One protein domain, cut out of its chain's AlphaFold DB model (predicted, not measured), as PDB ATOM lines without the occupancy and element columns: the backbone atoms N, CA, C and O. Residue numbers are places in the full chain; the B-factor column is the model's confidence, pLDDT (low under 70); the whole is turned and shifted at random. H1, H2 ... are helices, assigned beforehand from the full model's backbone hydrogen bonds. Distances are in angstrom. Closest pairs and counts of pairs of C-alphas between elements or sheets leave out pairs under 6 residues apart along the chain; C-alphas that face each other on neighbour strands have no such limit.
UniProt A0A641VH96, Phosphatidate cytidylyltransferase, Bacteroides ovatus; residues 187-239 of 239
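This is residues 187 to 239 of the 239 residues of the protein "Phosphatidate cytidylyltransferase" of Bacteroides ovatus (UniProt A0A641VH96). This is a helical hairpin with unequal arms: the long helix H1 runs out, a long loop turns the backbone round, and the shorter H2 folds back along the far part of H1. The first residues of H1, 187 to 195, stick out past H2, and the loop makes a head at the turn. The printed part has 53 residues with two named helices, H1 then H2, and no named strand; its class is all helix. It is loose, with a radius of gyration of the C-alphas of 12.5 A, and flat, spanning 39 by 23 by 12 A.

Find C-alpha 187 at (-19.295, -28.136, 22.076); from there H1, residues 187 to 212, runs 36.8 A to C-alpha 212 at (-49.234, -27.786, 0.608). H2, residues 227 to 238, runs 16.6 A and ends at C-alpha 238, (-30.815, -27.031, 4.421).

H1 and H2 form a helical hairpin and touch; look at Gly 209 and Gly 229, whose C-alphas, the closest of the two helices, are 3.7 A apart. They run opposite ways at a tilt of 35.3 degrees, only just steep. In H1 and H2 every O i to N i+4 pair is within hydrogen-bond range.

The C-alphas of Gly 187 and Arg 214, the two farthest apart, are 39.8 A apart. The link from H1 to H2, residues 213 to 226, is long. The printed part has no cut, and no printed residue is under 70 in pLDDT.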
ATOM      1  N   GLY A 187     -18.317 -27.047  21.937       85.62
ATOM      2  CA  GLY A 187     -19.295 -28.136  22.076       85.62
ATOM      3  C   GLY A 187     -20.734 -27.676  22.352       85.62
ATOM      4  O   GLY A 187     -21.696 -28.300  21.900       85.62
ATOM      5  N   ARG A 188     -20.908 -26.538  23.041       85.44
ATOM      6  CA  ARG A 188     -22.226 -25.924  23.295       85.44
ATOM      7  C   ARG A 188     -22.870 -25.400  22.013       85.44
ATOM      8  O   ARG A 188     -24.072 -25.572  21.829       85.44
ATOM      9  N   GLY A 189     -22.073 -24.814  21.120       85.56
ATOM     10  CA  GLY A 189     -22.517 -24.373  19.802       85.56
ATOM     11  C   GLY A 189     -23.036 -25.529  18.959       85.56
ATOM     12  O   GLY A 189     -24.117 -25.423  18.391       85.56
ATOM     13  N   LEU A 190     -22.323 -26.660  18.947       88.31
ATOM     14  CA  LEU A 190     -22.763 -27.869  18.240       88.31
ATOM     15  C   LEU A 190     -24.068 -28.430  18.812       88.31
ATOM     16  O   LEU A 190     -24.958 -28.814  18.054       88.31
ATOM     17  N   LEU A 191     -24.196 -28.451  20.142       90.25
ATOM     18  CA  LEU A 191     -25.416 -28.899  20.808       90.25
ATOM     19  C   LEU A 191     -26.619 -28.026  20.425       90.25
ATOM     20  O   LEU A 191     -27.662 -28.553  20.042       90.25
ATOM     21  N   LEU A 192     -26.475 -26.701  20.504       87.50
ATOM     22  CA  LEU A 192     -27.547 -25.775  20.135       87.50
ATOM     23  C   LEU A 192     -27.866 -25.829  18.655       87.50
ATOM     24  O   LEU A 192     -29.035 -25.797  18.305       87.50
ATOM     25  N   PHE A 193     -26.853 -25.934  17.800       86.75
ATOM     26  CA  PHE A 193     -27.039 -26.072  16.365       86.75
ATOM     27  C   PHE A 193     -27.884 -27.302  16.036       86.75
ATOM     28  O   PHE A 193     -28.880 -27.191  15.325       86.75
ATOM     29  N   LEU A 194     -27.545 -28.459  16.613       90.06
ATOM     30  CA  LEU A 194     -28.297 -29.692  16.409       90.06
ATOM     31  C   LEU A 194     -29.748 -29.556  16.882       90.06
ATOM     32  O   LEU A 194     -30.665 -29.882  16.132       90.06
ATOM     33  N   VAL A 195     -29.960 -29.054  18.102       88.94
ATOM     34  CA  VAL A 195     -31.310 -28.875  18.653       88.94
ATOM     35  C   VAL A 195     -32.100 -27.887  17.799       88.94
ATOM     36  O   VAL A 195     -33.145 -28.244  17.268       88.94
ATOM     37  N   PHE A 196     -31.556 -26.704  17.541       85.81
ATOM     38  CA  PHE A 196     -32.204 -25.675  16.735       85.81
ATOM     39  C   PHE A 196     -32.588 -26.162  15.334       85.81
ATOM     40  O   PHE A 196     -33.712 -25.922  14.894       85.81
ATOM     41  N   LEU A 197     -31.706 -26.898  14.649       89.56
ATOM     42  CA  LEU A 197     -32.026 -27.486  13.347       89.56
ATOM     43  C   LEU A 197     -33.187 -28.476  13.437       89.56
ATOM     44  O   LEU A 197     -34.082 -28.437  12.595       89.56
ATOM     45  N   THR A 198     -33.200 -29.353  14.444       89.94
ATOM     46  CA  THR A 198     -34.305 -30.310  14.615       89.94
ATOM     47  C   THR A 198     -35.632 -29.613  14.907       89.94
ATOM     48  O   THR A 198     -36.670 -30.020  14.386       89.94
ATOM     49  N   GLU A 199     -35.603 -28.525  15.677       85.69
ATOM     50  CA  GLU A 199     -36.783 -27.741  16.033       85.69
ATOM     51  C   GLU A 199     -37.325 -26.949  14.837       85.69
ATOM     52  O   GLU A 199     -38.521 -27.013  14.540       85.69
ATOM     53  N   ILE A 200     -36.453 -26.250  14.099       85.44
ATOM     54  CA  ILE A 200     -36.833 -25.563  12.857       85.44
ATOM     55  C   ILE A 200     -37.396 -26.559  11.855       85.44
ATOM     56  O   ILE A 200     -38.409 -26.270  11.218       85.44
ATOM     57  N   ASN A 201     -36.777 -27.732  11.728       90.38
ATOM     58  CA  ASN A 201     -37.256 -28.756  10.818       90.38
ATOM     59  C   ASN A 201     -38.697 -29.166  11.146       90.38
ATOM     60  O   ASN A 201     -39.526 -29.201  10.239       90.38
ATOM     61  N   ASP A 202     -39.030 -29.398  12.419       85.62
ATOM     62  CA  ASP A 202     -40.394 -29.754  12.835       85.62
ATOM     63  C   ASP A 202     -41.402 -28.621  12.558       85.62
ATOM     64  O   ASP A 202     -42.481 -28.853  12.003       85.62
ATOM     65  N   VAL A 203     -41.024 -27.369  12.840       83.81
ATOM     66  CA  VAL A 203     -41.854 -26.189  12.542       83.81
ATOM     67  C   VAL A 203     -42.094 -26.046  11.037       83.81
ATOM     68  O   VAL A 203     -43.233 -25.847  10.607       83.81
ATOM     69  N   MET A 204     -41.052 -26.186  10.217       87.12
ATOM     70  CA  MET A 204     -41.159 -26.079   8.762       87.12
ATOM     71  C   MET A 204     -41.970 -27.234   8.177       87.12
ATOM     72  O   MET A 204     -42.831 -26.994   7.329       87.12
ATOM     73  N   GLN A 205     -41.794 -28.463   8.674       88.56
ATOM     74  CA  GLN A 205     -42.632 -29.597   8.277       88.56
ATOM     75  C   GLN A 205     -44.112 -29.340   8.570       88.56
ATOM     76  O   GLN A 205     -44.972 -29.666   7.745       88.56
ATOM     77  N   PHE A 206     -44.423 -28.731   9.715       84.19
ATOM     78  CA  PHE A 206     -45.787 -28.356  10.068       84.19
ATOM     79  C   PHE A 206     -46.354 -27.269   9.144       84.19
ATOM     80  O   PHE A 206     -47.480 -27.414   8.660       84.19
ATOM     81  N   ILE A 207     -45.593 -26.204   8.867       84.50
ATOM     82  CA  ILE A 207     -46.027 -25.095   8.003       84.50
ATOM     83  C   ILE A 207     -46.273 -25.596   6.576       84.50
ATOM     84  O   ILE A 207     -47.378 -25.441   6.050       84.50
ATOM     85  N   TRP A 208     -45.292 -26.263   5.967       88.75
ATOM     86  CA  TRP A 208     -45.421 -26.806   4.614       88.75
ATOM     87  C   TRP A 208     -46.497 -27.890   4.527       88.75
ATOM     88  O   TRP A 208     -47.260 -27.924   3.561       88.75
ATOM     89  N   GLY A 209     -46.633 -28.723   5.562       87.56
ATOM     90  CA  GLY A 209     -47.688 -29.730   5.639       87.56
ATOM     91  C   GLY A 209     -49.091 -29.126   5.732       87.56
ATOM     92  O   GLY A 209     -50.035 -29.681   5.179       87.56
ATOM     93  N   LYS A 210     -49.252 -27.963   6.371       84.31
ATOM     94  CA  LYS A 210     -50.536 -27.243   6.412       84.31
ATOM     95  C   LYS A 210     -50.842 -26.480   5.125       84.31
ATOM     96  O   LYS A 210     -52.011 -26.397   4.761       84.31
ATOM     97  N   LEU A 211     -49.830 -25.919   4.462       84.94
ATOM     98  CA  LEU A 211     -50.007 -25.107   3.253       84.94
ATOM     99  C   LEU A 211     -50.173 -25.955   1.987       84.94
ATOM    100  O   LEU A 211     -51.033 -25.666   1.159       84.94
ATOM    101  N   LEU A 212     -49.345 -26.990   1.834       88.38
ATOM    102  CA  LEU A 212     -49.234 -27.786   0.608       88.38
ATOM    103  C   LEU A 212     -49.551 -29.271   0.809       88.38
ATOM    104  O   LEU A 212     -49.618 -30.005  -0.175       88.38
ATOM    105  N   GLY A 213     -49.742 -29.727   2.048       83.75
ATOM    106  CA  GLY A 213     -49.914 -31.143   2.356       83.75
ATOM    107  C   GLY A 213     -51.167 -31.735   1.722       83.75
ATOM    108  O   GLY A 213     -52.294 -31.403   2.096       83.75
ATOM    109  N   ARG A 214     -50.968 -32.657   0.779       85.06
ATOM    110  CA  ARG A 214     -52.042 -33.420   0.127       85.06
ATOM    111  C   ARG A 214     -51.824 -34.917   0.291       85.06
ATOM    112  O   ARG A 214     -52.786 -35.649   0.520       85.06
ATOM    113  N   HIS A 215     -50.570 -35.369   0.256       88.56
ATOM    114  CA  HIS A 215     -50.231 -36.788   0.292       88.56
ATOM    115  C   HIS A 215     -49.686 -37.199   1.656       88.56
ATOM    116  O   HIS A 215     -48.572 -36.846   2.044       88.56
ATOM    117  N   LYS A 216     -50.468 -37.990   2.396       89.69
ATOM    118  CA  LYS A 216     -50.038 -38.556   3.682       89.69
ATOM    119  C   LYS A 216     -48.943 -39.599   3.470       89.69
ATOM    120  O   LYS A 216     -49.084 -40.462   2.611       89.69
ATOM    121  N   ILE A 217     -47.895 -39.551   4.292       87.50
ATOM    122  CA  ILE A 217     -46.768 -40.496   4.204       87.50
ATOM    123  C   ILE A 217     -47.190 -41.864   4.749       87.50
ATOM    124  O   ILE A 217     -47.132 -42.871   4.052       87.50
ATOM    125  N   LEU A 218     -47.649 -41.897   6.004       87.25
ATOM    126  CA  LEU A 218     -48.034 -43.120   6.714       87.25
ATOM    127  C   LEU A 218     -49.304 -42.871   7.541       87.25
ATOM    128  O   LEU A 218     -49.224 -42.658   8.752       87.25
ATOM    129  N   PRO A 219     -50.499 -42.905   6.924       84.50
ATOM    130  CA  PRO A 219     -51.741 -42.478   7.570       84.50
ATOM    131  C   PRO A 219     -52.144 -43.322   8.789       84.50
ATOM    132  O   PRO A 219     -52.804 -42.797   9.680       84.50
ATOM    133  N   LYS A 220     -51.743 -44.601   8.847       87.25
ATOM    134  CA  LYS A 220     -52.047 -45.503   9.976       87.25
ATOM    135  C   LYS A 220     -51.144 -45.292  11.195       87.25
ATOM    136  O   LYS A 220     -51.553 -45.618  12.300       87.25
ATOM    137  N   VAL A 221     -49.930 -44.775  10.992       83.12
ATOM    138  CA  VAL A 221     -48.935 -44.567  12.063       83.12
ATOM    139  C   VAL A 221     -48.930 -43.108  12.516       83.12
ATOM    140  O   VAL A 221     -48.854 -42.825  13.704       83.12
ATOM    141  N   SER A 222     -49.037 -42.174  11.569       79.12
ATOM    142  CA  SER A 222     -49.008 -40.736  11.823       79.12
ATOM    143  C   SER A 222     -49.963 -40.008  10.866       79.12
ATOM    144  O   SER A 222     -49.558 -39.613   9.766       79.12
ATOM    145  N   PRO A 223     -51.228 -39.778  11.263       76.88
ATOM    146  CA  PRO A 223     -52.276 -39.285  10.365       76.88
ATOM    147  C   PRO A 223     -52.051 -37.858   9.846       76.88
ATOM    148  O   PRO A 223     -52.662 -37.481   8.842       76.88
ATOM    149  N   ASN A 224     -51.179 -37.090  10.509       79.69
ATOM    150  CA  ASN A 224     -50.919 -35.678  10.231       79.69
ATOM    151  C   ASN A 224     -49.641 -35.419   9.410       79.69
ATOM    152  O   ASN A 224     -49.378 -34.268   9.081       79.69
ATOM    153  N   LYS A 225     -48.836 -36.446   9.081       83.69
ATOM    154  CA  LYS A 225     -47.577 -36.262   8.333       83.69
ATOM    155  C   LYS A 225     -47.777 -36.420   6.824       83.69
ATOM    156  O   LYS A 225     -48.295 -37.441   6.366       83.69
ATOM    157  N   THR A 226     -47.314 -35.429   6.064       92.25
ATOM    158  CA  THR A 226     -47.451 -35.330   4.598       92.25
ATOM    159  C   THR A 226     -46.095 -35.241   3.902       92.25
ATOM    160  O   THR A 226     -45.175 -34.647   4.466       92.25
ATOM    161  N   TRP A 227     -45.978 -35.775   2.682       92.69
ATOM    162  CA  TRP A 227     -44.744 -35.743   1.881       92.69
ATOM    163  C   TRP A 227     -44.285 -34.320   1.571       92.69
ATOM    164  O   TRP A 227     -43.097 -34.024   1.661       92.69
ATOM    165  N   GLU A 228     -45.225 -33.428   1.271       91.38
ATOM    166  CA  GLU A 228     -44.940 -32.024   0.980       91.38
ATOM    167  C   GLU A 228     -44.395 -31.308   2.218       91.38
ATOM    168  O   GLU A 228     -43.422 -30.564   2.129       91.38
ATOM    169  N   GLY A 229     -44.970 -31.605   3.387       90.75
ATOM    170  CA  GLY A 229     -44.443 -31.160   4.677       90.75
ATOM    171  C   GLY A 229     -43.017 -31.650   4.919       90.75
ATOM    172  O   GLY A 229     -42.138 -30.846   5.205       90.75
ATOM    173  N   PHE A 230     -42.759 -32.949   4.742       91.12
ATOM    174  CA  PHE A 230     -41.424 -33.527   4.916       91.12
ATOM    175  C   PHE A 230     -40.378 -32.875   3.998       91.12
ATOM    176  O   PHE A 230     -39.355 -32.399   4.484       91.12
ATOM    177  N   LEU A 231     -40.652 -32.796   2.691       92.75
ATOM    178  CA  LEU A 231     -39.736 -32.193   1.718       92.75
ATOM    179  C   LEU A 231     -39.531 -30.697   1.969       92.75
ATOM    180  O   LEU A 231     -38.398 -30.225   1.929       92.75
ATOM    181  N   GLY A 232     -40.603 -29.966   2.281       89.75
ATOM    182  CA  GLY A 232     -40.520 -28.554   2.642       89.75
ATOM    183  C   GLY A 232     -39.666 -28.333   3.890       89.75
ATOM    184  O   GLY A 232     -38.810 -27.456   3.898       89.75
ATOM    185  N   GLY A 233     -39.820 -29.179   4.913       90.75
ATOM    186  CA  GLY A 233     -38.973 -29.159   6.103       90.75
ATOM    187  C   GLY A 233     -37.498 -29.384   5.780       90.75
ATOM    188  O   GLY A 233     -36.656 -28.600   6.212       90.75
ATOM    189  N   VAL A 234     -37.176 -30.413   4.988       91.81
ATOM    190  CA  VAL A 234     -35.795 -30.719   4.572       91.81
ATOM    191  C   VAL A 234     -35.169 -29.547   3.816       91.81
ATOM    192  O   VAL A 234     -34.086 -29.100   4.188       91.81
ATOM    193  N   ILE A 235     -35.851 -29.012   2.801       92.44
ATOM    194  CA  ILE A 235     -35.341 -27.893   1.997       92.44
ATOM    195  C   ILE A 235     -35.135 -26.656   2.876       92.44
ATOM    196  O   ILE A 235     -34.053 -26.080   2.862       92.44
ATOM    197  N   SER A 236     -36.128 -26.286   3.691       89.19
ATOM    198  CA  SER A 236     -36.041 -25.105   4.560       89.19
ATOM    199  C   SER A 236     -34.995 -25.217   5.666       89.19
ATOM    200  O   SER A 236     -34.555 -24.193   6.159       89.19
ATOM    201  N   THR A 237     -34.619 -26.429   6.080       88.12
ATOM    202  CA  THR A 237     -33.565 -26.640   7.092       88.12
ATOM    203  C   THR A 237     -32.168 -26.671   6.465       88.12
ATOM    204  O   THR A 237     -31.174 -26.507   7.163       88.12
ATOM    205  N   THR A 238     -32.085 -26.933   5.156       87.56
ATOM    206  CA  THR A 238     -30.815 -27.031   4.421       87.56
ATOM    207  C   THR A 238     -30.278 -25.657   4.011       87.56
ATOM    208  O   THR A 238     -29.067 -25.497   3.881       87.56
ATOM    209  N   VAL A 239     -31.179 -24.699   3.769       81.69
ATOM    210  CA  VAL A 239     -30.879 -23.302   3.405       81.69
ATOM    211  C   VAL A 239     -30.660 -22.470   4.660       81.69
ATOM    212  O   VAL A 239     -29.677 -21.700   4.670       81.69
TER     213      VAL A 239